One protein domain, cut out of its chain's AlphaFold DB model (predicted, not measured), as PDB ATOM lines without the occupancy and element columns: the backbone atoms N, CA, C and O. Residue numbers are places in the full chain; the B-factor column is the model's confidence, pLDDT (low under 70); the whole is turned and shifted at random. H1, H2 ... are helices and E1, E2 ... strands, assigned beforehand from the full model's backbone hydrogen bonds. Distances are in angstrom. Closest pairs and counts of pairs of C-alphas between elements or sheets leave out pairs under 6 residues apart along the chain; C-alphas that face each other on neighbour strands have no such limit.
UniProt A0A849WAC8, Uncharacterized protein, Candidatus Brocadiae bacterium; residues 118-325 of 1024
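Overview. This is residues 118 to 325 of the 1024 residues of an uncharacterized protein of Candidatus Brocadiae bacterium (UniProt A0A849WAC8). One strongly twisted sheet of ten strands curls round H5, and the turn of the hairpin E1 and E2 comes back near E3 and E4. H1 covers E1 and E2 with H2 at its side, H4 packs on E3 and E8, and H6 covers E9 and E10 at the far end. The 208 printed residues include seven named helices and ten named strands, which follow each other along the chain as E1, E2, H1, E3, E4, E5, H2, E6, H3, E7, H4, E8, H5, E9, H6, H7 and E10; the class is mixed, helices and strands, and the sheet, with both parallel and antiparallel neighbour pairs, is branched at E7, whose neighbours are E6 and E9 on one side and E8 on the other side. The whole is compact, with a radius of gyration of the C-alphas of 17.1 A and spans of 48 by 35 by 29 A.

Arrangement. E1, residues 118 to 123, and E2, 126 to 132, form an antiparallel hairpin; N 121 and O 128, 2.8 A, are within hydrogen-bond range, as are the pairs below. H1, 137 to 149, is over both, along the strands, at a height over the sheet of 9.3 A. E3, 156 to 166, bends by 105 degrees at 159 and forms an antiparallel hairpin with E4, 169 to 176 (N 164 and O 171, 2.8 A). E5, 179 to 182, is parallel to E2 (N 129 and O 180, 2.8 A). H2, 191 to 202, touches H1 the same way at a shallow tilt of 17 degrees, closest at C-alphas Ser 141 and Ala 196, 5.5 A. E6, 213 to 216, is parallel to E5 (N 181 and O 214, 2.8 A). H3, 220 to 229, only grazes the sheet. E7, 236 to 245, has parallel neighbours E6 (N 215 and O 236, 2.9 A) and E9, 298 to 301 (N 244 and O 300, 2.8 A), on one side, and E8, 275 to 282 (N 243 and O 279, 2.7 A), on the other side. E8 is antiparallel to E4 (N 170 and O 280, 2.8 A). H4, 252 to 267, is on the sheet, closest to E3 at C-alphas Val 160 and Arg 261, 6.1 A. The sheet curls round H5, 284 to 294. H6, 304 to 313, is over E9 and its parallel neighbour E10, 322 to 324 (N 301 and O 323, 2.8 A); it touches H5 at a steep tilt of 54 degrees, closest at C-alphas Lys 284 and Asp 306, 5.5 A. H7, 316 to 319, only just touches H6, only at the corner, with 3 pairs of C-alphas within 8 A. Four strand-helix-strand units, parallel neighbour strands joined through helices, have right-handed crossovers: E5, H2, E6; E6, H3, E7; E7, H4, E8; and E9, H6 H7, E10. Every O i to N i+4 pair is within range in H1, H2, H3, H4 and H6, and 6 of 7 in H5; H7 is too short for one.

Along the chain. E1 begins at C-alpha 118 (79.559, 31.125, -18.105), and E10 ends at C-alpha 324 (86.023, 1.625, -8.922). From first to last C-alpha, E7 measures 29.8 A, E8 23.8 A, H4 22.6 A and E3 21.4 A.

Size, cuts and confidence. The C-alphas farthest apart, those of Asn 205 and Ser 305, are 50.1 A apart. The printed part has no cut and no long link. Mean pLDDT of the printed part is 81.0; 38 residues are under 70, among them 262 to 274 and 320 to 325.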
ATOM      1  N   ILE A 118      79.774  30.364 -19.333       89.12
ATOM      2  CA  ILE A 118      79.559  31.125 -18.105       89.12
ATOM      3  C   ILE A 118      78.076  30.963 -17.812       89.12
ATOM      4  O   ILE A 118      77.250  31.387 -18.621       89.12
ATOM      5  N   GLN A 119      77.740  30.288 -16.718       90.06
ATOM      6  CA  GLN A 119      76.351  30.080 -16.321       90.06
ATOM      7  C   GLN A 119      76.219  30.017 -14.802       90.06
ATOM      8  O   GLN A 119      77.063  29.438 -14.120       90.06
ATOM      9  N   THR A 120      75.134  30.585 -14.281       90.62
ATOM     10  CA  THR A 120      74.769  30.447 -12.868       90.62
ATOM     11  C   THR A 120      73.788  29.289 -12.718       90.62
ATOM     12  O   THR A 120      72.693  29.329 -13.277       90.62
ATOM     13  N   LEU A 121      74.177  28.264 -11.963       89.88
ATOM     14  CA  LEU A 121      73.335  27.138 -11.569       89.88
ATOM     15  C   LEU A 121      72.835  27.332 -10.132       89.88
ATOM     16  O   LEU A 121      73.548  27.861  -9.280       89.88
ATOM     17  N   GLU A 122      71.617  26.877  -9.846       88.12
ATOM     18  CA  GLU A 122      71.025  26.937  -8.506       88.12
ATOM     19  C   GLU A 122      71.140  25.584  -7.801       88.12
ATOM     20  O   GLU A 122      70.425  24.631  -8.105       88.12
ATOM     21  N   LEU A 123      72.041  25.515  -6.822       87.25
ATOM     22  CA  LEU A 123      72.223  24.382  -5.921       87.25
ATOM     23  C   LEU A 123      71.382  24.625  -4.654       87.25
ATOM     24  O   LEU A 123      71.892  24.897  -3.564       87.25
ATOM     25  N   GLY A 124      70.057  24.600  -4.809       84.06
ATOM     26  CA  GLY A 124      69.115  24.906  -3.730       84.06
ATOM     27  C   GLY A 124      69.121  26.399  -3.395       84.06
ATOM     28  O   GLY A 124      68.583  27.193  -4.156       84.06
ATOM     29  N   LYS A 125      69.728  26.785  -2.265       85.06
ATOM     30  CA  LYS A 125      69.966  28.204  -1.910       85.06
ATOM     31  C   LYS A 125      71.420  28.649  -2.100       85.06
ATOM     32  O   LYS A 125      71.778  29.739  -1.663       85.06
ATOM     33  N   THR A 126      72.256  27.800  -2.686       90.00
ATOM     34  CA  THR A 126      73.636  28.132  -3.039       90.00
ATOM     35  C   THR A 126      73.719  28.342  -4.541       90.00
ATOM     36  O   THR A 126      73.193  27.552  -5.320       90.00
ATOM     37  N   LEU A 127      74.344  29.437  -4.950       92.69
ATOM     38  CA  LEU A 127      74.538  29.794  -6.348       92.69
ATOM     39  C   LEU A 127      75.893  29.256  -6.799       92.69
ATOM     40  O   LEU A 127      76.887  29.432  -6.103       92.69
ATOM     41  N   TYR A 128      75.938  28.599  -7.951       91.81
ATOM     42  CA  TYR A 128      77.158  28.037  -8.522       91.81
ATOM     43  C   TYR A 128      77.416  28.697  -9.873       91.81
ATOM     44  O   TYR A 128      76.778  28.369 -10.874       91.81
ATOM     45  N   LEU A 129      78.320  29.673  -9.888       94.19
ATOM     46  CA  LEU A 129      78.763  30.363 -11.091       94.19
ATOM     47  C   LEU A 129      79.867  29.528 -11.745       94.19
ATOM     48  O   LEU A 129      81.032  29.614 -11.361       94.19
ATOM     49  N   GLN A 130      79.473  28.703 -12.711       91.44
ATOM     50  CA  GLN A 130      80.374  27.859 -13.488       91.44
ATOM     51  C   GLN A 130      81.038  28.690 -14.587       91.44
ATOM     52  O   GLN A 130      80.343  29.252 -15.441       91.44
ATOM     53  N   CYS A 131      82.370  28.716 -14.610       90.31
ATOM     54  CA  CYS A 131      83.156  29.384 -15.641       90.31
ATOM     55  C   CYS A 131      84.143  28.410 -16.304       90.31
ATOM     56  O   CYS A 131      84.995  27.814 -15.645       90.31
ATOM     57  N   SER A 132      84.099  28.301 -17.634       87.12
ATOM     58  CA  SER A 132      85.008  27.444 -18.402       87.12
ATOM     59  C   SER A 132      85.577  28.115 -19.653       87.12
ATOM     60  O   SER A 132      84.983  29.016 -20.261       87.12
ATOM     61  N   GLY A 133      86.777  27.677 -20.036       82.94
ATOM     62  CA  GLY A 133      87.487  28.141 -21.219       82.94
ATOM     63  C   GLY A 133      87.987  29.584 -21.111       82.94
ATOM     64  O   GLY A 133      88.337  30.088 -20.041       82.94
ATOM     65  N   ASN A 134      88.087  30.256 -22.259       80.69
ATOM     66  CA  ASN A 134      88.593  31.627 -22.350       80.69
ATOM     67  C   ASN A 134      87.437  32.641 -22.232       80.69
ATOM     68  O   ASN A 134      86.803  32.994 -23.233       80.69
ATOM     69  N   MET A 135      87.138  33.046 -20.995       81.88
ATOM     70  CA  MET A 135      85.985  33.879 -20.630       81.88
ATOM     71  C   MET A 135      85.957  35.256 -21.308       81.88
ATOM     72  O   MET A 135      86.983  35.917 -21.474       81.88
ATOM     73  N   ASN A 136      84.748  35.746 -21.586       86.31
ATOM     74  CA  ASN A 136      84.502  37.162 -21.838       86.31
ATOM     75  C   ASN A 136      84.218  37.874 -20.506       86.31
ATOM     76  O   ASN A 136      83.297  37.508 -19.782       86.31
ATOM     77  N   ILE A 137      84.999  38.912 -20.198       88.88
ATOM     78  CA  ILE A 137      84.920  39.663 -18.935       88.88
ATOM     79  C   ILE A 137      83.569  40.381 -18.781       88.88
ATOM     80  O   ILE A 137      83.074  40.507 -17.666       88.88
ATOM     81  N   LYS A 138      82.957  40.838 -19.885       88.94
ATOM     82  CA  LYS A 138      81.632  41.479 -19.836       88.94
ATOM     83  C   LYS A 138      80.557  40.476 -19.436       88.94
ATOM     84  O   LYS A 138      79.785  40.754 -18.528       88.94
ATOM     85  N   ASP A 139      80.560  39.314 -20.076       89.56
ATOM     86  CA  ASP A 139      79.576  38.258 -19.836       89.56
ATOM     87  C   ASP A 139      79.749  37.695 -18.413       89.56
ATOM     88  O   ASP A 139      78.768  37.549 -17.692       89.56
ATOM     89  N   PHE A 140      80.998  37.519 -17.959       92.50
ATOM     90  CA  PHE A 140      81.321  37.204 -16.563       92.50
ATOM     91  C   PHE A 140      80.767  38.246 -15.584       92.50
ATOM     92  O   PHE A 140      80.093  37.876 -14.632       92.50
ATOM     93  N   SER A 141      81.009  39.542 -15.815       91.81
ATOM     94  CA  SER A 141      80.522  40.604 -14.924       91.81
ATOM     95  C   SER A 141      78.994  40.669 -14.878       91.81
ATOM     96  O   SER A 141      78.444  40.935 -13.815       91.81
ATOM     97  N   VAL A 142      78.315  40.422 -16.004       92.62
ATOM     98  CA  VAL A 142      76.848  40.404 -16.087       92.62
ATOM     99  C   VAL A 142      76.264  39.201 -15.345       92.62
ATOM    100  O   VAL A 142      75.322  39.375 -14.575       92.62
ATOM    101  N   GLU A 143      76.810  37.997 -15.528       93.62
ATOM    102  CA  GLU A 143      76.340  36.811 -14.797       93.62
ATOM    103  C   GLU A 143      76.702  36.859 -13.307       93.62
ATOM    104  O   GLU A 143      75.892  36.466 -12.471       93.62
ATOM    105  N   LEU A 144      77.860  37.421 -12.950       94.94
ATOM    106  CA  LEU A 144      78.241  37.643 -11.558       94.94
ATOM    107  C   LEU A 144      77.348  38.689 -10.877       94.94
ATOM    108  O   LEU A 144      76.886  38.440  -9.768       94.94
ATOM    109  N   ASP A 145      77.062  39.829 -11.519       93.06
ATOM    110  CA  ASP A 145      76.126  40.826 -10.979       93.06
ATOM    111  C   ASP A 145      74.739  40.195 -10.743       93.06
ATOM    112  O   ASP A 145      74.177  40.350  -9.659       93.06
ATOM    113  N   LYS A 146      74.225  39.405 -11.702       93.06
ATOM    114  CA  LYS A 146      72.967  38.647 -11.549       93.06
ATOM    115  C   LYS A 146      73.021  37.638 -10.401       93.06
ATOM    116  O   LYS A 146      72.049  37.515  -9.661       93.06
ATOM    117  N   ALA A 147      74.120  36.901 -10.241       93.44
ATOM    118  CA  ALA A 147      74.275  35.958  -9.135       93.44
ATOM    119  C   ALA A 147      74.292  36.697  -7.784       93.44
ATOM    120  O   ALA A 147      73.585  36.319  -6.853       93.44
ATOM    121  N   LEU A 148      75.021  37.809  -7.691       92.94
ATOM    122  CA  LEU A 148      75.117  38.631  -6.483       92.94
ATOM    123  C   LEU A 148      73.826  39.397  -6.152       92.94
ATOM    124  O   LEU A 148      73.574  39.700  -4.989       92.94
ATOM    125  N   GLU A 149      72.976  39.704  -7.133       91.38
ATOM    126  CA  GLU A 149      71.610  40.199  -6.898       91.38
ATOM    127  C   GLU A 149      70.685  39.158  -6.264       91.38
ATOM    128  O   GLU A 149      69.698  39.531  -5.630       91.38
ATOM    129  N   ARG A 150      71.010  37.872  -6.410       90.62
ATOM    130  CA  ARG A 150      70.215  36.735  -5.930       90.62
ATOM    131  C   ARG A 150      70.795  36.068  -4.678       90.62
ATOM    132  O   ARG A 150      70.187  35.131  -4.163       90.62
ATOM    133  N   LEU A 151      71.955  36.522  -4.207       89.12
ATOM    134  CA  LEU A 151      72.658  35.958  -3.058       89.12
ATOM    135  C   LEU A 151      71.905  36.280  -1.748       89.12
ATOM    136  O   LEU A 151      71.663  37.458  -1.476       89.12
ATOM    137  N   PRO A 152      71.524  35.278  -0.929       81.75
ATOM    138  CA  PRO A 152      70.839  35.521   0.342       81.75
ATOM    139  C   PRO A 152      71.686  36.295   1.365       81.75
ATOM    140  O   PRO A 152      72.907  36.172   1.401       81.75
ATOM    141  N   GLU A 153      71.022  37.036   2.259       74.94
ATOM    142  CA  GLU A 153      71.672  37.895   3.270       74.94
ATOM    143  C   GLU A 153      72.489  37.133   4.333       74.94
ATOM    144  O   GLU A 153      73.321  37.731   5.011       74.94
ATOM    145  N   SER A 154      72.270  35.822   4.499       78.12
ATOM    146  CA  SER A 154      72.991  34.995   5.473       78.12
ATOM    147  C   SER A 154      73.471  33.682   4.857       78.12
ATOM    148  O   SER A 154      72.643  32.894   4.391       78.12
ATOM    149  N   CYS A 155      74.773  33.413   4.952       83.31
ATOM    150  CA  CYS A 155      75.348  32.093   4.695       83.31
ATOM    151  C   CYS A 155      75.254  31.214   5.948       83.31
ATOM    152  O   CYS A 155      75.374  31.706   7.073       83.31
ATOM    153  N   LYS A 156      75.027  29.910   5.761       82.25
ATOM    154  CA  LYS A 156      75.089  28.895   6.816       82.25
ATOM    155  C   LYS A 156      75.724  27.614   6.291       82.25
ATOM    156  O   LYS A 156      75.318  27.090   5.254       82.25
ATOM    157  N   ILE A 157      76.662  27.078   7.068       81.31
ATOM    158  CA  ILE A 157      77.144  25.702   6.930       81.31
ATOM    159  C   ILE A 157      76.178  24.804   7.713       81.31
ATOM    160  O   ILE A 157      76.026  24.941   8.928       81.31
ATOM    161  N   GLN A 158      75.484  23.915   7.012       77.12
ATOM    162  CA  GLN A 158      74.516  22.984   7.583       77.12
ATOM    163  C   GLN A 158      75.215  21.743   8.157       77.12
ATOM    164  O   GLN A 158      76.166  21.219   7.587       77.12
ATOM    165  N   THR A 159      74.698  21.218   9.270       71.31
ATOM    166  CA  THR A 159      75.191  19.971   9.889       71.31
ATOM    167  C   THR A 159      74.734  18.705   9.161       71.31
ATOM    168  O   THR A 159      75.275  17.627   9.402       71.31
ATOM    169  N   VAL A 160      73.733  18.818   8.284       76.44
ATOM    170  CA  VAL A 160      73.213  17.731   7.448       76.44
ATOM    171  C   VAL A 160      73.132  18.247   6.009       76.44
ATOM    172  O   VAL A 160      72.468  19.257   5.790       76.44
ATOM    173  N   PRO A 161      73.777  17.587   5.032       78.38
ATOM    174  CA  PRO A 161      73.747  18.016   3.641       78.38
ATOM    175  C   PRO A 161      72.380  17.752   3.002       78.38
ATOM    176  O   PRO A 161      71.756  16.709   3.226       78.38
ATOM    177  N   VAL A 162      71.944  18.685   2.162       82.19
ATOM    178  CA  VAL A 162      70.699  18.614   1.391       82.19
ATOM    179  C   VAL A 162      71.007  18.149  -0.028       82.19
ATOM    180  O   VAL A 162      71.936  18.644  -0.666       82.19
ATOM    181  N   SER A 163      70.206  17.205  -0.526       86.19
ATOM    182  CA  SER A 163      70.246  16.763  -1.921       86.19
ATOM    183  C   SER A 163      69.381  17.671  -2.794       86.19
ATOM    184  O   SER A 163      68.209  17.899  -2.490       86.19
ATOM    185  N   ILE A 164      69.954  18.171  -3.883       88.00
ATOM    186  CA  ILE A 164      69.313  19.020  -4.887       88.00
ATOM    187  C   ILE A 164      69.367  18.291  -6.229       88.00
ATOM    188  O   ILE A 164      70.445  17.927  -6.691       88.00
ATOM    189  N   SER A 165      68.220  18.090  -6.877       83.62
ATOM    190  CA  SER A 165      68.172  17.457  -8.201       83.62
ATOM    191  C   SER A 165      68.383  18.478  -9.322       83.62
ATOM    192  O   SER A 165      67.662  19.470  -9.412       83.62
ATOM    193  N   LEU A 166      69.355  18.203 -10.191       81.56
ATOM    194  CA  LEU A 166      69.709  18.952 -11.396       81.56
ATOM    195  C   LEU A 166      69.665  18.000 -12.601       81.56
ATOM    196  O   LEU A 166      70.681  17.530 -13.118       81.56
ATOM    197  N   GLY A 167      68.442  17.677 -13.027       79.50
ATOM    198  CA  GLY A 167      68.185  16.723 -14.106       79.50
ATOM    199  C   GLY A 167      68.580  15.301 -13.704       79.50
ATOM    200  O   GLY A 167      67.956  14.708 -12.830       79.50
ATOM    201  N   ASN A 168      69.626  14.767 -14.338       78.31
ATOM    202  CA  ASN A 168      70.153  13.419 -14.077       78.31
ATOM    203  C   ASN A 168      71.286  13.399 -13.027       78.31
ATOM    204  O   ASN A 168      71.951  12.376 -12.861       78.31
ATOM    205  N   VAL A 169      71.529  14.527 -12.349       87.25
ATOM    206  CA  VAL A 169      72.557  14.686 -11.311       87.25
ATOM    207  C   VAL A 169      71.895  15.114 -10.003       87.25
ATOM    208  O   VAL A 169      71.194  16.122  -9.981       87.25
ATOM    209  N   SER A 170      72.148  14.407  -8.903       88.81
ATOM    210  CA  SER A 170      71.801  14.872  -7.553       88.81
ATOM    211  C   SER A 170      73.036  15.497  -6.910       88.81
ATOM    212  O   SER A 170      74.038  14.815  -6.716       88.81
ATOM    213  N   VAL A 171      72.984  16.780  -6.565       89.81
ATOM    214  CA  VAL A 171      74.078  17.493  -5.894       89.81
ATOM    215  C   VAL A 171      73.781  17.589  -4.406       89.81
ATOM    216  O   VAL A 171      72.742  18.102  -4.002       89.81
ATOM    217  N   TRP A 172      74.702  17.105  -3.587       87.31
ATOM    218  CA  TRP A 172      74.662  17.202  -2.139       87.31
ATOM    219  C   TRP A 172      75.531  18.370  -1.684       87.31
ATOM    220  O   TRP A 172      76.751  18.364  -1.868       87.31
ATOM    221  N   SER A 173      74.890  19.361  -1.068       84.50
ATOM    222  CA  SER A 173      75.535  20.549  -0.512       84.50
ATOM    223  C   SER A 173      75.152  20.721   0.952       84.50
ATOM    224  O   SER A 173      74.015  20.464   1.346       84.50
ATOM    225  N   TYR A 174      76.097  21.203   1.751       81.75
ATOM    226  CA  TYR A 174      75.857  21.726   3.097       81.75
ATOM    227  C   TYR A 174      76.084  23.241   3.189       81.75
ATOM    228  O   TYR A 174      75.962  23.810   4.267       81.75
ATOM    229  N   LEU A 175      76.375  23.912   2.070       85.38
ATOM    230  CA  LEU A 175      76.315  25.368   1.989       85.38
ATOM    231  C   LEU A 175      74.883  25.813   1.679       85.38
ATOM    232  O   LEU A 175      74.277  25.350   0.706       85.38
ATOM    233  N   GLU A 176      74.381  26.763   2.463       86.94
ATOM    234  CA  GLU A 176      73.129  27.484   2.242       86.94
ATOM    235  C   GLU A 176      73.419  28.990   2.195       86.94
ATOM    236  O   GLU A 176      74.036  29.516   3.117       86.94
ATOM    237  N   GLY A 177      72.973  29.701   1.154       87.69
ATOM    238  CA  GLY A 177      73.176  31.152   1.044       87.69
ATOM    239  C   GLY A 177      74.586  31.574   0.615       87.69
ATOM    240  O   GLY A 177      75.005  32.686   0.926       87.69
ATOM    241  N   ALA A 178      75.315  30.698  -0.080       91.94
ATOM    242  CA  ALA A 178      76.655  30.966  -0.598       91.94
ATOM    243  C   ALA A 178      76.670  31.164  -2.126       91.94
ATOM    244  O   ALA A 178      75.792  30.675  -2.839       91.94
ATOM    245  N   LEU A 179      77.704  31.836  -2.630       94.56
ATOM    246  CA  LEU A 179      78.103  31.863  -4.034       94.56
ATOM    247  C   LEU A 179      79.412  31.082  -4.187       94.56
ATOM    248  O   LEU A 179      80.444  31.474  -3.646       94.56
ATOM    249  N   ILE A 180      79.369  30.000  -4.954       93.06
ATOM    250  CA  ILE A 180      80.539  29.246  -5.394       93.06
ATOM    251  C   ILE A 180      80.914  29.750  -6.784       93.06
ATOM    252  O   ILE A 180      80.101  29.707  -7.706       93.06
ATOM    253  N   ILE A 181      82.143  30.229  -6.933       94.50
ATOM    254  CA  ILE A 181      82.716  30.696  -8.190       94.50
ATOM    255  C   ILE A 181      83.669  29.603  -8.678       94.50
ATOM    256  O   ILE A 181      84.817  29.513  -8.233       94.50
ATOM    257  N   ASP A 182      83.179  28.740  -9.569       91.69
ATOM    258  CA  ASP A 182      84.007  27.726 -10.213       91.69
ATOM    259  C   ASP A 182      84.799  28.350 -11.351       91.69
ATOM    260  O   ASP A 182      84.251  28.863 -12.325       91.69
ATOM    261  N   ILE A 183      86.117  28.282 -11.202       90.12
ATOM    262  CA  ILE A 183      87.089  28.675 -12.210       90.12
ATOM    263  C   ILE A 183      88.113  27.569 -12.467       90.12
ATOM    264  O   ILE A 183      89.133  27.822 -13.113       90.12
ATOM    265  N   ALA A 184      87.877  26.339 -12.012       84.56
ATOM    266  CA  ALA A 184      88.808  25.237 -12.209       84.56
ATOM    267  C   ALA A 184      89.032  24.965 -13.702       84.56
ATOM    268  O   ALA A 184      90.176  24.783 -14.117       84.56
ATOM    269  N   ASN A 185      87.998  25.093 -14.539       82.69
ATOM    270  CA  ASN A 185      88.123  24.984 -15.997       82.69
ATOM    271  C   ASN A 185      88.317  26.345 -16.717       82.69
ATOM    272  O   ASN A 185      88.289  26.421 -17.949       82.69
ATOM    273  N   VAL A 186      88.551  27.449 -15.992       85.12
ATOM    274  CA  VAL A 186      88.942  28.725 -16.618       85.12
ATOM    275  C   VAL A 186      90.355  28.631 -17.168       85.12
ATOM    276  O   VAL A 186      91.284  28.153 -16.503       85.12
ATOM    277  N   PHE A 187      90.511  29.146 -18.387       78.75
ATOM    278  CA  PHE A 187      91.771  29.114 -19.099       78.75
ATOM    279  C   PHE A 187      92.751  30.202 -18.643       78.75
ATOM    280  O   PHE A 187      93.835  29.870 -18.181       78.75
ATOM    281  N   VAL A 188      92.374  31.487 -18.725       81.31
ATOM    282  CA  VAL A 188      93.216  32.633 -18.324       81.31
ATOM    283  C   VAL A 188      92.480  33.506 -17.313       81.31
ATOM    284  O   VAL A 188      91.399  34.016 -17.602       81.31
ATOM    285  N   LEU A 189      93.121  33.762 -16.173       84.50
ATOM    286  CA  LEU A 189      92.713  34.802 -15.229       84.50
ATOM    287  C   LEU A 189      93.526  36.074 -15.516       84.50
ATOM    288  O   LEU A 189      94.752  36.071 -15.433       84.50
ATOM    289  N   ASN A 190      92.850  37.159 -15.894       82.75
ATOM    290  CA  ASN A 190      93.482  38.425 -16.284       82.75
ATOM    291  C   ASN A 190      92.992  39.594 -15.417       82.75
ATOM    292  O   ASN A 190      91.976  39.490 -14.733       82.75
ATOM    293  N   LYS A 191      93.691  40.736 -15.464       83.69
ATOM    294  CA  LYS A 191      93.375  41.908 -14.629       83.69
ATOM    295  C   LYS A 191      91.922  42.384 -14.755       83.69
ATOM    296  O   LYS A 191      91.351  42.813 -13.761       83.69
ATOM    297  N   GLY A 192      91.315  42.270 -15.937       86.06
ATOM    298  CA  GLY A 192      89.917  42.641 -16.150       86.06
ATOM    299  C   GLY A 192      88.925  41.685 -15.478       86.06
ATOM    300  O   GLY A 192      87.929  42.156 -14.942       86.06
ATOM    301  N   PHE A 193      89.213  40.377 -15.429       89.19
ATOM    302  CA  PHE A 193      88.435  39.418 -14.627       89.19
ATOM    303  C   PHE A 193      88.459  39.795 -13.142       89.19
ATOM    304  O   PHE A 193      87.406  39.903 -12.522       89.19
ATOM    305  N   PHE A 194      89.643  40.065 -12.587       90.88
ATOM    306  CA  PHE A 194      89.770  40.436 -11.176       90.88
ATOM    307  C   PHE A 194      89.108  41.780 -10.865       90.88
ATOM    308  O   PHE A 194      88.402  41.898  -9.871       90.88
ATOM    309  N   GLN A 195      89.257  42.776 -11.744       90.31
ATOM    310  CA  GLN A 195      88.555  44.053 -11.614       90.31
ATOM    311  C   GLN A 195      87.034  43.883 -11.671       90.31
ATOM    312  O   GLN A 195      86.350  44.483 -10.849       90.31
ATOM    313  N   ALA A 196      86.509  43.060 -12.584       90.88
ATOM    314  CA  ALA A 196      85.082  42.755 -12.650       90.88
ATOM    315  C   ALA A 196      84.599  42.062 -11.368       90.88
ATOM    316  O   ALA A 196      83.634  42.519 -10.766       90.88
ATOM    317  N   LEU A 197      85.311  41.031 -10.901       93.69
ATOM    318  CA  LEU A 197      84.992  40.301  -9.671       93.69
ATOM    319  C   LEU A 197      84.964  41.234  -8.450       93.69
ATOM    320  O   LEU A 197      83.958  41.296  -7.746       93.69
ATOM    321  N   THR A 198      86.019  42.024  -8.242       92.69
ATOM    322  CA  THR A 198      86.098  42.988  -7.137       92.69
ATOM    323  C   THR A 198      85.021  44.070  -7.236       92.69
ATOM    324  O   THR A 198      84.379  44.368  -6.234       92.69
ATOM    325  N   GLN A 199      84.766  44.639  -8.421       93.50
ATOM    326  CA  GLN A 199      83.727  45.663  -8.600       93.50
ATOM    327  C   GLN A 199      82.322  45.110  -8.350       93.50
ATOM    328  O   GLN A 199      81.526  45.756  -7.673       93.50
ATOM    329  N   SER A 200      82.009  43.922  -8.869       93.88
ATOM    330  CA  SER A 200      80.721  43.259  -8.658       93.88
ATOM    331  C   SER A 200      80.483  42.926  -7.182       93.88
ATOM    332  O   SER A 200      79.416  43.247  -6.661       93.88
ATOM    333  N   LEU A 201      81.485  42.392  -6.470       92.69
ATOM    334  CA  LEU A 201      81.398  42.153  -5.021       92.69
ATOM    335  C   LEU A 201      81.223  43.464  -4.230       92.69
ATOM    336  O   LEU A 201      80.339  43.561  -3.375       92.69
ATOM    337  N   GLN A 202      81.982  44.511  -4.571       92.06
ATOM    338  CA  GLN A 202      81.893  45.823  -3.917       92.06
ATOM    339  C   GLN A 202      80.515  46.488  -4.072       92.06
ATOM    340  O   GLN A 202      80.054  47.117  -3.122       92.06
ATOM    341  N   LYS A 203      79.800  46.297  -5.196       91.19
ATOM    342  CA  LYS A 203      78.403  46.771  -5.362       91.19
ATOM    343  C   LYS A 203      77.440  46.210  -4.302       91.19
ATOM    344  O   LYS A 203      76.364  46.774  -4.112       91.19
ATOM    345  N   LYS A 204      77.795  45.103  -3.640       88.31
ATOM    346  CA  LYS A 204      77.013  44.448  -2.578       88.31
ATOM    347  C   LYS A 204      77.674  44.522  -1.194       88.31
ATOM    348  O   LYS A 204      77.215  43.848  -0.283       88.31
ATOM    349  N   ASN A 205      78.717  45.342  -1.021       88.88
ATOM    350  CA  ASN A 205      79.545  45.404   0.195       88.88
ATOM    351  C   ASN A 205      80.208  44.060   0.575       88.88
ATOM    352  O   ASN A 205      80.469  43.814   1.750       88.88
ATOM    353  N   LEU A 206      80.483  43.200  -0.410       90.81
ATOM    354  CA  LEU A 206      81.154  41.915  -0.215       90.81
ATOM    355  C   LEU A 206      82.632  41.993  -0.609       90.81
ATOM    356  O   LEU A 206      83.054  42.839  -1.402       90.81
ATOM    357  N   THR A 207      83.410  41.060  -0.071       90.69
ATOM    358  CA  THR A 207      84.836  40.867  -0.353       90.69
ATOM    359  C   THR A 207      85.109  39.415  -0.769       90.69
ATOM    360  O   THR A 207      84.310  38.529  -0.460       90.69
ATOM    361  N   PRO A 208      86.229  39.118  -1.455       88.44
ATOM    362  CA  PRO A 208      86.569  37.745  -1.849       88.44
ATOM    363  C   PRO A 208      86.798  36.757  -0.694       88.44
ATOM    364  O   PRO A 208      86.830  35.554  -0.922       88.44
ATOM    365  N   ASP A 209      86.991  37.256   0.526       86.69
ATOM    366  CA  ASP A 209      87.155  36.494   1.768       86.69
ATOM    367  C   ASP A 209      85.897  36.501   2.664       86.69
ATOM    368  O   ASP A 209      85.931  35.984   3.782       86.69
ATOM    369  N   SER A 210      84.774  37.044   2.176       89.06
ATOM    370  CA  SER A 210      83.476  36.974   2.861       89.06
ATOM    371  C   SER A 210      82.997  35.521   3.004       89.06
ATOM    372  O   SER A 210      83.100  34.739   2.065       89.06
ATOM    373  N   GLU A 211      82.419  35.163   4.157       85.88
ATOM    374  CA  GLU A 211      82.010  33.785   4.531       85.88
ATOM    375  C   GLU A 211      80.967  33.128   3.599       85.88
ATOM    376  O   GLU A 211      80.669  31.935   3.712       85.88
ATOM    377  N   ASN A 212      80.382  33.911   2.691       89.81
ATOM    378  CA  ASN A 212      79.416  33.488   1.683       89.81
ATOM    379  C   ASN A 212      80.011  33.367   0.266       89.81
ATOM    380  O   ASN A 212      79.271  32.998  -0.643       89.81
ATOM    381  N   ILE A 213      81.305  33.640   0.058       91.94
ATOM    382  CA  ILE A 213      81.993  33.532  -1.240       91.94
ATOM    383  C   ILE A 213      83.018  32.393  -1.192       91.94
ATOM    384  O   ILE A 213      83.951  32.424  -0.394       91.94
ATOM    385  N   TYR A 214      82.867  31.412  -2.083       91.19
ATOM    386  CA  TYR A 214      83.741  30.239  -2.197       91.19
ATOM    387  C   TYR A 214      84.308  30.125  -3.612       91.19
ATOM    388  O   TYR A 214      83.645  30.488  -4.583       91.19
ATOM    389  N   PHE A 215      85.512  29.573  -3.748       90.00
ATOM    390  CA  PHE A 215      86.181  29.355  -5.032       90.00
ATOM    391  C   PHE A 215      86.479  27.872  -5.257       90.00
ATOM    392  O   PHE A 215      87.005  27.204  -4.371       90.00
ATOM    393  N   PHE A 216      86.197  27.374  -6.462       88.31
ATOM    394  CA  PHE A 216      86.664  26.061  -6.914       88.31
ATOM    395  C   PHE A 216      87.811  26.258  -7.917       88.31
ATOM    396  O   PHE A 216      87.685  27.036  -8.871       88.31
ATOM    397  N   THR A 217      88.961  25.621  -7.671       85.19
ATOM    398  CA  THR A 217      90.213  25.857  -8.409       85.19
ATOM    399  C   THR A 217      90.884  24.540  -8.802       85.19
ATOM    400  O   THR A 217      90.809  23.541  -8.102       85.19
ATOM    401  N   SER A 218      91.573  24.535  -9.943       75.38
ATOM    402  CA  SER A 218      92.243  23.338 -10.481       75.38
ATOM    403  C   SER A 218      93.634  23.061  -9.902       75.38
ATOM    404  O   SER A 218      94.209  22.008 -10.168       75.38
ATOM    405  N   GLY A 219      94.249  24.026  -9.209       74.81
ATOM    406  CA  GLY A 219      95.709  24.091  -9.194       74.81
ATOM    407  C   GLY A 219      96.325  25.116  -8.247       74.81
ATOM    408  O   GLY A 219      95.688  26.053  -7.777       74.81
ATOM    409  N   LEU A 220      97.601  24.876  -7.943       75.06
ATOM    410  CA  LEU A 220      98.407  25.574  -6.938       75.06
ATOM    411  C   LEU A 220      98.606  27.054  -7.278       75.06
ATOM    412  O   LEU A 220      98.440  27.957  -6.452       75.06
ATOM    413  N   PHE A 221      98.986  27.274  -8.530       82.25
ATOM    414  CA  PHE A 221      99.279  28.577  -9.072       82.25
ATOM    415  C   PHE A 221      97.982  29.326  -9.353       82.25
ATOM    416  O   PHE A 221      97.955  30.541  -9.192       82.25
ATOM    417  N   GLN A 222      96.888  28.626  -9.668       84.88
ATOM    418  CA  GLN A 222      95.569  29.247  -9.760       84.88
ATOM    419  C   GLN A 222      95.102  29.830  -8.412       84.88
ATOM    420  O   GLN A 222      94.738  31.007  -8.373       84.88
ATOM    421  N   SER A 223      95.200  29.079  -7.307       84.94
ATOM    422  CA  SER A 223      94.921  29.583  -5.946       84.94
ATOM    423  C   SER A 223      95.801  30.785  -5.579       84.94
ATOM    424  O   SER A 223      95.327  31.782  -5.032       84.94
ATOM    425  N   TRP A 224      97.098  30.729  -5.904       85.31
ATOM    426  CA  TRP A 224      98.025  31.843  -5.677       85.31
ATOM    427  C   TRP A 224      97.683  33.076  -6.534       85.31
ATOM    428  O   TRP A 224      97.680  34.197  -6.022       85.31
ATOM    429  N   LEU A 225      97.352  32.875  -7.812       86.94
ATOM    430  CA  LEU A 225      97.021  33.931  -8.772       86.94
ATOM    431  C   LEU A 225      95.718  34.642  -8.392       86.94
ATOM    432  O   LEU A 225      95.630  35.854  -8.567       86.94
ATOM    433  N   LEU A 226      94.751  33.928  -7.804       88.38
ATOM    434  CA  LEU A 226      93.567  34.532  -7.185       88.38
ATOM    435  C   LEU A 226      93.944  35.445  -6.022       88.38
ATOM    436  O   LEU A 226      93.576  36.616  -6.033       88.38
ATOM    437  N   LYS A 227      94.729  34.944  -5.059       86.88
ATOM    438  CA  LYS A 227      95.172  35.729  -3.892       86.88
ATOM    439  C   LYS A 227      95.931  36.994  -4.312       86.88
ATOM    440  O   LYS A 227      95.701  38.054  -3.740       86.88
ATOM    441  N   GLN A 228      96.781  36.920  -5.343       86.31
ATOM    442  CA  GLN A 228      97.455  38.108  -5.888       86.31
ATOM    443  C   GLN A 228      96.515  39.042  -6.659       86.31
ATOM    444  O   GLN A 228      96.539  40.245  -6.420       86.31
ATOM    445  N   GLY A 229      95.705  38.516  -7.583       86.62
ATOM    446  CA  GLY A 229      94.831  39.321  -8.443       86.62
ATOM    447  C   GLY A 229      93.699  40.023  -7.689       86.62
ATOM    448  O   GLY A 229      93.241  41.075  -8.129       86.62
ATOM    449  N   LEU A 230      93.283  39.458  -6.552       88.88
ATOM    450  CA  LEU A 230      92.268  39.990  -5.638       88.88
ATOM    451  C   LEU A 230      92.860  40.715  -4.417       88.88
ATOM    452  O   LEU A 230      92.106  41.159  -3.557       88.88
ATOM    453  N   GLU A 231      94.191  40.813  -4.328       85.88
ATOM    454  CA  GLU A 231      94.930  41.476  -3.241       85.88
ATOM    455  C   GLU A 231      94.586  40.963  -1.818       85.88
ATOM    456  O   GLU A 231      94.750  41.674  -0.826       85.88
ATOM    457  N   THR A 232      94.161  39.696  -1.697       83.44
ATOM    458  CA  THR A 232      93.737  39.062  -0.434       83.44
ATOM    459  C   THR A 232      94.760  38.063   0.123       83.44
ATOM    460  O   THR A 232      95.554  37.460  -0.602       83.44
ATOM    461  N   LYS A 233      94.733  37.861   1.447       76.19
ATOM    462  CA  LYS A 233      95.529  36.838   2.153       76.19
ATOM    463  C   LYS A 233      94.807  35.488   2.250       76.19
ATOM    464  O   LYS A 233      95.465  34.448   2.232       76.19
ATOM    465  N   SER A 234      93.480  35.513   2.334       80.19
ATOM    466  CA  SER A 234      92.597  34.365   2.570       80.19
ATOM    467  C   SER A 234      91.554  34.242   1.459       80.19
ATOM    468  O   SER A 234      91.120  35.236   0.885       80.19
ATOM    469  N   LEU A 235      91.179  33.003   1.153       83.06
ATOM    470  CA  LEU A 235      90.086  32.628   0.257       83.06
ATOM    471  C   LEU A 235      89.451  31.368   0.841       83.06
ATOM    472  O   LEU A 235      90.187  30.510   1.339       83.06
ATOM    473  N   HIS A 236      88.131  31.240   0.743       85.00
ATOM    474  CA  HIS A 236      87.446  29.985   1.045       85.00
ATOM    475  C   HIS A 236      87.469  29.118  -0.215       85.00
ATOM    476  O   HIS A 236      86.832  29.451  -1.213       85.00
ATOM    477  N   GLU A 237      88.250  28.040  -0.202       83.19
ATOM    478  CA  GLU A 237      88.288  27.062  -1.295       83.19
ATOM    479  C   GLU A 237      87.389  25.861  -0.959       83.19
ATOM    480  O   GLU A 237      87.229  25.491   0.206       83.19
ATOM    481  N   ILE A 238      86.772  25.279  -1.986       81.94
ATOM    482  CA  ILE A 238      85.899  24.100  -1.900       81.94
ATOM    483  C   ILE A 238      86.483  22.972  -2.761       81.94
ATOM    484  O   ILE A 238      87.187  23.256  -3.727       81.94
ATOM    485  N   SER A 239      86.185  21.716  -2.429       77.56
ATOM    486  CA  SER A 239      86.547  20.522  -3.217       77.56
ATOM    487  C   SER A 239      85.311  19.738  -3.678       77.56
ATOM    488  O   SER A 239      84.192  20.033  -3.244       77.56
ATOM    489  N   ASN A 240      85.457  18.732  -4.546       77.75
ATOM    490  CA  ASN A 240      84.309  17.931  -4.999       77.75
ATOM    491  C   ASN A 240      84.569  16.450  -5.350       77.75
ATOM    492  O   ASN A 240      85.669  16.021  -5.681       77.75
ATOM    493  N   ILE A 241      83.491  15.659  -5.288       78.81
ATOM    494  CA  ILE A 241      83.474  14.215  -5.566       78.81
ATOM    495  C   ILE A 241      82.302  13.898  -6.504       78.81
ATOM    496  O   ILE A 241      81.174  14.304  -6.227       78.81
ATOM    497  N   ILE A 242      82.533  13.144  -7.582       85.44
ATOM    498  CA  ILE A 242      81.480  12.606  -8.459       85.44
ATOM    499  C   ILE A 242      81.334  11.096  -8.230       85.44
ATOM    500  O   ILE A 242      82.263  10.338  -8.483       85.44
ATOM    501  N   HIS A 243      80.151  10.654  -7.809       83.81
ATOM    502  CA  HIS A 243      79.725   9.257  -7.750       83.81
ATOM    503  C   HIS A 243      78.947   8.894  -9.022       83.81
ATOM    504  O   HIS A 243      77.920   9.502  -9.328       83.81
ATOM    505  N   VAL A 244      79.411   7.874  -9.736       84.31
ATOM    506  CA  VAL A 244      78.812   7.316 -10.952       84.31
ATOM    507  C   VAL A 244      78.064   6.040 -10.591       84.31
ATOM    508  O   VAL A 244      78.661   5.043 -10.176       84.31
ATOM    509  N   MET A 245      76.744   6.098 -10.729       82.38
ATOM    510  CA  MET A 245      75.809   5.031 -10.392       82.38
ATOM    511  C   MET A 245      75.354   4.306 -11.663       82.38
ATOM    512  O   MET A 245      75.066   4.981 -12.659       82.38
ATOM    513  N   PRO A 246      75.196   2.972 -11.623       74.25
ATOM    514  CA  PRO A 246      74.646   2.232 -12.748       74.25
ATOM    515  C   PRO A 246      73.178   2.602 -12.995       74.25
ATOM    516  O   PRO A 246      72.444   3.007 -12.087       74.25
ATOM    517  N   ASP A 247      72.727   2.423 -14.236       67.56
ATOM    518  CA  ASP A 247      71.367   2.777 -14.676       67.56
ATOM    519  C   ASP A 247      70.259   1.878 -14.082       67.56
ATOM    520  O   ASP A 247      69.069   2.117 -14.299       67.56
ATOM    521  N   THR A 248      70.628   0.828 -13.347       60.56
ATOM    522  CA  THR A 248      69.793  -0.359 -13.120       60.56
ATOM    523  C   THR A 248      69.000  -0.399 -11.813       60.56
ATOM    524  O   THR A 248      68.033  -1.158 -11.770       60.56
ATOM    525  N   ASP A 249      69.321   0.385 -10.767       60.56
ATOM    526  CA  ASP A 249      68.644   0.202  -9.465       60.56
ATOM    527  C   ASP A 249      68.409   1.451  -8.578       60.56
ATOM    528  O   ASP A 249      68.961   2.541  -8.769       60.56
ATOM    529  N   LYS A 250      67.511   1.294  -7.592       54.62
ATOM    530  CA  LYS A 250      66.992   2.351  -6.701       54.62
ATOM    531  C   LYS A 250      67.719   2.477  -5.356       54.62
ATOM    532  O   LYS A 250      67.623   3.537  -4.742       54.62
ATOM    533  N   GLN A 251      68.438   1.448  -4.901       61.47
ATOM    534  CA  GLN A 251      69.003   1.393  -3.538       61.47
ATOM    535  C   GLN A 251      70.200   2.339  -3.305       61.47
ATOM    536  O   GLN A 251      70.391   2.836  -2.197       61.47
ATOM    537  N   TYR A 252      70.967   2.672  -4.350       65.25
ATOM    538  CA  TYR A 252      72.171   3.511  -4.237       65.25
ATOM    539  C   TYR A 252      71.930   4.919  -3.664       65.25
ATOM    540  O   TYR A 252      72.833   5.503  -3.070       65.25
ATOM    541  N   ASN A 253      70.716   5.465  -3.793       67.38
ATOM    542  CA  ASN A 253      70.384   6.787  -3.255       67.38
ATOM    543  C   ASN A 253      70.517   6.853  -1.723       67.38
ATOM    544  O   ASN A 253      70.952   7.873  -1.194       67.38
ATOM    545  N   GLU A 254      70.149   5.786  -1.010       65.81
ATOM    546  CA  GLU A 254      70.220   5.734   0.458       65.81
ATOM    547  C   GLU A 254      71.663   5.546   0.940       65.81
ATOM    548  O   GLU A 254      72.085   6.174   1.914       65.81
ATOM    549  N   ILE A 255      72.438   4.754   0.193       64.00
ATOM    550  CA  ILE A 255      73.868   4.527   0.413       64.00
ATOM    551  C   ILE A 255      74.632   5.852   0.302       64.00
ATOM    552  O   ILE A 255      75.201   6.303   1.298       64.00
ATOM    553  N   VAL A 256      74.556   6.536  -0.848       68.00
ATOM    554  CA  VAL A 256      75.236   7.827  -1.073       68.00
ATOM    555  C   VAL A 256      74.771   8.881  -0.059       68.00
ATOM    556  O   VAL A 256      75.591   9.610   0.496       68.00
ATOM    557  N   ALA A 257      73.475   8.923   0.279       72.19
ATOM    558  CA  ALA A 257      72.968   9.817   1.322       72.19
ATOM    559  C   ALA A 257      73.611   9.567   2.701       72.19
ATOM    560  O   ALA A 257      73.814  10.516   3.463       72.19
ATOM    561  N   SER A 258      73.920   8.314   3.049       66.69
ATOM    562  CA  SER A 258      74.596   7.972   4.307       66.69
ATOM    563  C   SER A 258      76.080   8.362   4.299       66.69
ATOM    564  O   SER A 258      76.570   8.923   5.279       66.69
ATOM    565  N   GLU A 259      76.765   8.150   3.173       65.56
ATOM    566  CA  GLU A 259      78.181   8.476   2.974       65.56
ATOM    567  C   GLU A 259      78.406   9.993   3.049       65.56
ATOM    568  O   GLU A 259      79.221  10.474   3.837       65.56
ATOM    569  N   VAL A 260      77.598  10.775   2.325       71.62
ATOM    570  CA  VAL A 260      77.689  12.244   2.312       71.62
ATOM    571  C   VAL A 260      77.397  12.848   3.696       71.62
ATOM    572  O   VAL A 260      78.051  13.811   4.099       71.62
ATOM    573  N   ARG A 261      76.485  12.261   4.486       73.25
ATOM    574  CA  ARG A 261      76.248  12.681   5.884       73.25
ATOM    575  C   ARG A 261      77.448  12.417   6.798       73.25
ATOM    576  O   ARG A 261      77.703  13.232   7.684       73.25
ATOM    577  N   ALA A 262      78.172  11.314   6.606       64.88
ATOM    578  CA  ALA A 262      79.383  11.023   7.376       64.88
ATOM    579  C   ALA A 262      80.496  12.033   7.049       64.88
ATOM    580  O   ALA A 262      81.044  12.656   7.960       64.88
ATOM    581  N   LEU A 263      80.735  12.286   5.756       63.94
ATOM    582  CA  LEU A 263      81.687  13.298   5.282       63.94
ATOM    583  C   LEU A 263      81.368  14.694   5.845       63.94
ATOM    584  O   LEU A 263      82.248  15.341   6.411       63.94
ATOM    585  N   ALA A 264      80.101  15.124   5.782       68.31
ATOM    586  CA  ALA A 264      79.651  16.420   6.303       68.31
ATOM    587  C   ALA A 264      79.857  16.584   7.825       68.31
ATOM    588  O   ALA A 264      80.134  17.680   8.314       68.31
ATOM    589  N   LYS A 265      79.752  15.494   8.595       67.12
ATOM    590  CA  LYS A 265      79.995  15.490  10.048       67.12
ATOM    591  C   LYS A 265      81.485  15.601  10.408       67.12
ATOM    592  O   LYS A 265      81.809  15.943  11.545       67.12
ATOM    593  N   LEU A 266      82.385  15.265   9.485       61.56
ATOM    594  CA  LEU A 266      83.833  15.285   9.705       61.56
ATOM    595  C   LEU A 266      84.448  16.599   9.208       61.56
ATOM    596  O   LEU A 266      85.200  17.221   9.957       61.56
ATOM    597  N   SER A 267      84.026  17.102   8.043       62.72
ATOM    598  CA  SER A 267      84.391  18.445   7.565       62.72
ATOM    599  C   SER A 267      84.048  19.553   8.560       62.72
ATOM    600  O   SER A 267      84.869  20.428   8.828       62.72
ATOM    601  N   THR A 268      82.856  19.497   9.163       65.38
ATOM    602  CA  THR A 268      82.374  20.504  10.127       65.38
ATOM    603  C   THR A 268      83.087  20.490  11.486       65.38
ATOM    604  O   THR A 268      82.866  21.396  12.286       65.38
ATOM    605  N   LYS A 269      83.949  19.500  11.768       64.62
ATOM    606  CA  LYS A 269      84.763  19.444  13.000       64.62
ATOM    607  C   LYS A 269      86.136  20.108  12.867       64.62
ATOM    608  O   LYS A 269      86.793  20.321  13.883       64.62
ATOM    609  N   GLN A 270      86.597  20.364  11.645       57.97
ATOM    610  CA  GLN A 270      87.911  20.952  11.392       57.97
ATOM    611  C   GLN A 270      87.853  22.481  11.499       57.97
ATOM    612  O   GLN A 270      86.799  23.089  11.313       57.97
ATOM    613  N   SER A 271      88.992  23.105  11.802       56.44
ATOM    614  CA  SER A 271      89.130  24.560  11.882       56.44
ATOM    615  C   SER A 271      90.310  25.008  11.009       56.44
ATOM    616  O   SER A 271      91.445  24.690  11.363       56.44
ATOM    617  N   PRO A 272      90.078  25.726   9.891       58.69
ATOM    618  CA  PRO A 272      88.769  26.009   9.291       58.69
ATOM    619  C   PRO A 272      88.074  24.732   8.761       58.69
ATOM    620  O   PRO A 272      88.757  23.750   8.463       58.69
ATOM    621  N   PRO A 273      86.734  24.722   8.611       65.00
ATOM    622  CA  PRO A 273      86.016  23.584   8.035       65.00
ATOM    623  C   PRO A 273      86.404  23.356   6.566       65.00
ATOM    624  O   PRO A 273      86.309  24.280   5.758       65.00
ATOM    625  N   MET A 274      86.795  22.134   6.187       67.94
ATOM    626  CA  MET A 274      87.026  21.799   4.772       67.94
ATOM    627  C   MET A 274      85.699  21.552   4.050       67.94
ATOM    628  O   MET A 274      84.981  20.618   4.389       67.94
ATOM    629  N   VAL A 275      85.364  22.369   3.051       75.06
ATOM    630  CA  VAL A 275      84.075  22.285   2.347       75.06
ATOM    631  C   VAL A 275      84.187  21.407   1.090       75.06
ATOM    632  O   VAL A 275      85.145  21.508   0.325       75.06
ATOM    633  N   PHE A 276      83.179  20.564   0.856       77.81
ATOM    634  CA  PHE A 276      83.109  19.578  -0.223       77.81
ATOM    635  C   PHE A 276      81.700  19.517  -0.832       77.81
ATOM    636  O   PHE A 276      80.718  19.493  -0.090       77.81
ATOM    637  N   LEU A 277      81.590  19.400  -2.157       81.94
ATOM    638  CA  LEU A 277      80.349  19.023  -2.851       81.94
ATOM    639  C   LEU A 277      80.407  17.565  -3.318       81.94
ATOM    640  O   LEU A 277      81.386  17.156  -3.939       81.94
ATOM    641  N   SER A 278      79.342  16.795  -3.085       85.25
ATOM    642  CA  SER A 278      79.202  15.452  -3.667       85.25
ATOM    643  C   SER A 278      78.117  15.450  -4.739       85.25
ATOM    644  O   SER A 278      77.014  15.949  -4.532       85.25
ATOM    645  N   TYR A 279      78.433  14.895  -5.900       87.88
ATOM    646  CA  TYR A 279      77.563  14.805  -7.063       87.88
ATOM    647  C   TYR A 279      77.260  13.332  -7.313       87.88
ATOM    648  O   TYR A 279      78.176  12.527  -7.421       87.88
ATOM    649  N   GLN A 280      75.993  12.969  -7.452       88.75
ATOM    650  CA  GLN A 280      75.557  11.619  -7.785       88.75
ATOM    651  C   GLN A 280      74.980  11.631  -9.202       88.75
ATOM    652  O   GLN A 280      74.000  12.329  -9.459       88.75
ATOM    653  N   VAL A 281      75.567  10.867 -10.118       89.50
ATOM    654  CA  VAL A 281      75.179  10.813 -11.535       89.50
ATOM    655  C   VAL A 281      74.735   9.404 -11.884       89.50
ATOM    656  O   VAL A 281      75.353   8.440 -11.440       89.50
ATOM    657  N   LYS A 282      73.677   9.272 -12.687       85.75
ATOM    658  CA  LYS A 282      73.248   7.978 -13.233       85.75
ATOM    659  C   LYS A 282      73.734   7.809 -14.667       85.75
ATOM    660  O   LYS A 282      73.533   8.710 -15.482       85.75
ATOM    661  N   GLY A 283      74.361   6.669 -14.938       82.00
ATOM    662  CA  GLY A 283      74.825   6.272 -16.260       82.00
ATOM    663  C   GLY A 283      76.160   6.900 -16.666       82.00
ATOM    664  O   GLY A 283      76.435   8.090 -16.467       82.00
ATOM    665  N   LYS A 284      77.007   6.088 -17.298       83.88
ATOM    666  CA  LYS A 284      78.349   6.470 -17.769       83.88
ATOM    667  C   LYS A 284      78.374   7.629 -18.775       83.88
ATOM    668  O   LYS A 284      79.267   8.468 -18.720       83.88
ATOM    669  N   GLU A 285      77.383   7.717 -19.663       84.50
ATOM    670  CA  GLU A 285      77.320   8.751 -20.710       84.50
ATOM    671  C   GLU A 285      77.033  10.138 -20.126       84.50
ATOM    672  O   GLU A 285      77.675  11.128 -20.484       84.50
ATOM    673  N   GLN A 286      76.096  10.210 -19.179       84.94
ATOM    674  CA  GLN A 286      75.802  11.442 -18.454       84.94
ATOM    675  C   GLN A 286      76.971  11.834 -17.544       84.94
ATOM    676  O   GLN A 286      77.268  13.020 -17.406       84.94
ATOM    677  N   SER A 287      77.667  10.843 -16.979       89.12
ATOM    678  CA  SER A 287      78.826  11.058 -16.112       89.12
ATOM    679  C   SER A 287      79.962  11.796 -16.813       89.12
ATOM    680  O   SER A 287      80.501  12.716 -16.208       89.12
ATOM    681  N   ILE A 288      80.262  11.508 -18.090       88.31
ATOM    682  CA  ILE A 288      81.242  12.294 -18.873       88.31
ATOM    683  C   ILE A 288      80.877  13.783 -18.845       88.31
ATOM    684  O   ILE A 288      81.687  14.608 -18.432       88.31
ATOM    685  N   ARG A 289      79.629  14.124 -19.191       85.25
ATOM    686  CA  ARG A 289      79.161  15.522 -19.236       85.25
ATOM    687  C   ARG A 289      79.243  16.204 -17.874       85.25
ATOM    688  O   ARG A 289      79.598  17.379 -17.797       85.25
ATOM    689  N   THR A 290      78.915  15.492 -16.796       87.88
ATOM    690  CA  THR A 290      79.018  16.022 -15.428       87.88
ATOM    691  C   THR A 290      80.479  16.230 -15.016       87.88
ATOM    692  O   THR A 290      80.801  17.270 -14.447       87.88
ATOM    693  N   ILE A 291      81.368  15.294 -15.354       87.62
ATOM    694  CA  ILE A 291      82.811  15.364 -15.078       87.62
ATOM    695  C   ILE A 291      83.457  16.534 -15.836       87.62
ATOM    696  O   ILE A 291      84.192  17.314 -15.238       87.62
ATOM    697  N   GLU A 292      83.129  16.723 -17.113       79.81
ATOM    698  CA  GLU A 292      83.588  17.871 -17.911       79.81
ATOM    699  C   GLU A 292      83.031  19.212 -17.406       79.81
ATOM    700  O   GLU A 292      83.707  20.240 -17.502       79.81
ATOM    701  N   SER A 293      81.811  19.208 -16.854       79.44
ATOM    702  CA  SER A 293      81.155  20.416 -16.339       79.44
ATOM    703  C   SER A 293      81.733  20.879 -15.002       79.44
ATOM    704  O   SER A 293      82.047  22.056 -14.866       79.44
ATOM    705  N   PHE A 294      81.864  19.976 -14.025       81.50
ATOM    706  CA  PHE A 294      82.238  20.318 -12.645       81.50
ATOM    707  C   PHE A 294      83.712  20.028 -12.303       81.50
ATOM    708  O   PHE A 294      84.120  20.265 -11.170       81.50
ATOM    709  N   TYR A 295      84.493  19.510 -13.261       80.38
ATOM    710  CA  TYR A 295      85.943  19.271 -13.186       80.38
ATOM    711  C   TYR A 295      86.406  18.656 -11.840       80.38
ATOM    712  O   TYR A 295      87.082  19.318 -11.055       80.38
ATOM    713  N   PRO A 296      86.004  17.408 -11.536       78.81
ATOM    714  CA  PRO A 296      86.079  16.830 -10.197       78.81
ATOM    715  C   PRO A 296      87.502  16.642  -9.667       78.81
ATOM    716  O   PRO A 296      88.402  16.263 -10.419       78.81
ATOM    717  N   ASP A 297      87.686  16.760  -8.352       61.94
ATOM    718  CA  ASP A 297      88.888  16.262  -7.672       61.94
ATOM    719  C   ASP A 297      88.924  14.721  -7.672       61.94
ATOM    720  O   ASP A 297      89.984  14.123  -7.863       61.94
ATOM    721  N   ILE A 298      87.766  14.069  -7.486       69.62
ATOM    722  CA  ILE A 298      87.627  12.607  -7.340       69.62
ATOM    723  C   ILE A 298      86.408  12.083  -8.120       69.62
ATOM    724  O   ILE A 298      85.322  12.661  -8.050       69.62
ATOM    725  N   ILE A 299      86.558  10.944  -8.808       73.56
ATOM    726  CA  ILE A 299      85.479  10.208  -9.488       73.56
ATOM    727  C   ILE A 299      85.406   8.777  -8.928       73.56
ATOM    728  O   ILE A 299      86.384   8.034  -8.981       73.56
ATOM    729  N   ILE A 300      84.243   8.369  -8.425       74.19
ATOM    730  CA  ILE A 300      83.961   7.036  -7.870       74.19
ATOM    731  C   ILE A 300      82.937   6.337  -8.769       74.19
ATOM    732  O   ILE A 300      81.955   6.950  -9.176       74.19
ATOM    733  N   THR A 301      83.146   5.058  -9.073       71.88
ATOM    734  CA  THR A 301      82.276   4.224  -9.921       71.88
ATOM    735  C   THR A 301      81.911   2.931  -9.186       71.88
ATOM    736  O   THR A 301      82.774   2.328  -8.550       71.88
ATOM    737  N   GLU A 302      80.650   2.496  -9.252       68.44
ATOM    738  CA  GLU A 302      80.191   1.242  -8.606       68.44
ATOM    739  C   GLU A 302      80.256   0.015  -9.546       68.44
ATOM    740  O   GLU A 302      80.180  -1.120  -9.080       68.44
ATOM    741  N   GLU A 303      80.432   0.213 -10.862       65.88
ATOM    742  CA  GLU A 303      80.666  -0.876 -11.822       65.88
ATOM    743  C   GLU A 303      81.973  -0.704 -12.625       65.88
ATOM    744  O   GLU A 303      82.295   0.373 -13.135       65.88
ATOM    745  N   ILE A 304      82.699  -1.812 -12.822       63.06
ATOM    746  CA  ILE A 304      83.932  -1.882 -13.634       63.06
ATOM    747  C   ILE A 304      83.668  -1.553 -15.120       63.06
ATOM    748  O   ILE A 304      84.524  -0.987 -15.803       63.06
ATOM    749  N   SER A 305      82.485  -1.907 -15.626       71.19
ATOM    750  CA  SER A 305      81.974  -1.571 -16.966       71.19
ATOM    751  C   SER A 305      82.034  -0.060 -17.231       71.19
ATOM    752  O   SER A 305      82.597   0.378 -18.239       71.19
ATOM    753  N   ASP A 306      81.512   0.726 -16.294       76.31
ATOM    754  CA  ASP A 306      81.455   2.185 -16.358       76.31
ATOM    755  C   ASP A 306      82.833   2.811 -16.119       76.31
ATOM    756  O   ASP A 306      83.229   3.726 -16.845       76.31
ATOM    757  N   ALA A 307      83.616   2.260 -15.186       72.94
ATOM    758  CA  ALA A 307      84.996   2.676 -14.929       72.94
ATOM    759  C   ALA A 307      85.886   2.590 -16.181       72.94
ATOM    760  O   ALA A 307      86.607   3.536 -16.517       72.94
ATOM    761  N   ASN A 308      85.818   1.463 -16.895       74.94
ATOM    762  CA  ASN A 308      86.588   1.233 -18.117       74.94
ATOM    763  C   ASN A 308      86.125   2.133 -19.266       74.94
ATOM    764  O   ASN A 308      86.959   2.658 -20.003       74.94
ATOM    765  N   TYR A 309      84.813   2.348 -19.399       83.56
ATOM    766  CA  TYR A 309      84.260   3.264 -20.392       83.56
ATOM    767  C   TYR A 309      84.748   4.701 -20.160       83.56
ATOM    768  O   TYR A 309      85.263   5.337 -21.079       83.56
ATOM    769  N   LEU A 310      84.661   5.202 -18.925       81.44
ATOM    770  CA  LEU A 310      85.073   6.563 -18.582       81.44
ATOM    771  C   LEU A 310      86.579   6.791 -18.790       81.44
ATOM    772  O   LEU A 310      86.957   7.801 -19.382       81.44
ATOM    773  N   LYS A 311      87.439   5.835 -18.412       80.88
ATOM    774  CA  LYS A 311      88.897   5.916 -18.649       80.88
ATOM    775  C   LYS A 311      89.286   6.048 -20.128       80.88
ATOM    776  O   LYS A 311      90.355   6.574 -20.415       80.88
ATOM    777  N   GLN A 312      88.449   5.579 -21.057       82.25
ATOM    778  CA  GLN A 312      88.695   5.677 -22.502       82.25
ATOM    779  C   GLN A 312      88.227   7.002 -23.124       82.25
ATOM    780  O   GLN A 312      88.702   7.360 -24.198       82.25
ATOM    781  N   HIS A 313      87.294   7.710 -22.479       83.94
ATOM    782  CA  HIS A 313      86.628   8.888 -23.051       83.94
ATOM    783  C   HIS A 313      86.978  10.205 -22.342       83.94
ATOM    784  O   HIS A 313      86.787  11.271 -22.922       83.94
ATOM    785  N   LEU A 314      87.494  10.151 -21.111       81.12
ATOM    786  CA  LEU A 314      87.931  11.336 -20.372       81.12
ATOM    787  C   LEU A 314      89.352  11.782 -20.775       81.12
ATOM    788  O   LEU A 314      90.199  10.940 -21.080       81.12
ATOM    789  N   PRO A 315      89.656  13.095 -20.708       74.00
ATOM    790  CA  PRO A 315      91.025  13.609 -20.738       74.00
ATOM    791  C   PRO A 315      91.938  12.919 -19.714       74.00
ATOM    792  O   PRO A 315      91.489  12.535 -18.637       74.00
ATOM    793  N   GLU A 316      93.230  12.788 -20.027       69.50
ATOM    794  CA  GLU A 316      94.191  12.022 -19.216       69.50
ATOM    795  C   GLU A 316      94.282  12.510 -17.754       69.50
ATOM    796  O   GLU A 316      94.415  11.702 -16.834       69.50
ATOM    797  N   ASP A 317      94.159  13.819 -17.522       65.50
ATOM    798  CA  ASP A 317      94.166  14.451 -16.197       65.50
ATOM    799  C   ASP A 317      92.909  14.157 -15.360       65.50
ATOM    800  O   ASP A 317      92.971  14.204 -14.130       65.50
ATOM    801  N   LEU A 318      91.788  13.828 -16.010       72.75
ATOM    802  CA  LEU A 318      90.524  13.444 -15.372       72.75
ATOM    803  C   LEU A 318      90.384  11.920 -15.259       72.75
ATOM    804  O   LEU A 318      89.926  11.423 -14.234       72.75
ATOM    805  N   ALA A 319      90.850  11.157 -16.252       71.81
ATOM    806  CA  ALA A 319      90.868   9.692 -16.220       71.81
ATOM    807  C   ALA A 319      91.716   9.136 -15.057       71.81
ATOM    808  O   ALA A 319      91.382   8.096 -14.487       71.81
ATOM    809  N   LYS A 320      92.779   9.855 -14.661       60.56
ATOM    810  CA  LYS A 320      93.608   9.551 -13.478       60.56
ATOM    811  C   LYS A 320      92.887   9.747 -12.137       60.56
ATOM    812  O   LYS A 320      93.345   9.209 -11.136       60.56
ATOM    813  N   ARG A 321      91.758  10.464 -12.105       65.81
ATOM    814  CA  ARG A 321      90.965  10.731 -10.887       65.81
ATOM    815  C   ARG A 321      89.862   9.691 -10.646       65.81
ATOM    816  O   ARG A 321      89.014   9.908  -9.784       65.81
ATOM    817  N   LEU A 322      89.843   8.597 -11.419       66.56
ATOM    818  CA  LEU A 322      88.765   7.605 -11.434       66.56
ATOM    819  C   LEU A 322      89.087   6.316 -10.668       66.56
ATOM    820  O   LEU A 322      90.057   5.615 -10.969       66.56
ATOM    821  N   TYR A 323      88.174   5.949  -9.768       56.09
ATOM    822  CA  TYR A 323      88.244   4.787  -8.882       56.09
ATOM    823  C   TYR A 323      86.990   3.910  -9.007       56.09
ATOM    824  O   TYR A 323      85.900   4.426  -9.259       56.09
ATOM    825  N   SER A 324      87.127   2.593  -8.817       51.84
ATOM    826  CA  SER A 324      86.023   1.625  -8.922       51.84
ATOM    827  C   SER A 324      85.872   0.749  -7.679       51.84
ATOM    828  O   SER A 324      86.846   0.150  -7.217       51.84
ATOM    829  N   ILE A 325      84.639   0.634  -7.195       51.00
ATOM    830  CA  ILE A 325      84.188  -0.313  -6.168       51.00
ATOM    831  C   ILE A 325      83.624  -1.549  -6.896       51.00
ATOM    832  O   ILE A 325      83.215  -1.457  -8.053       51.00
TER     833      ILE A 325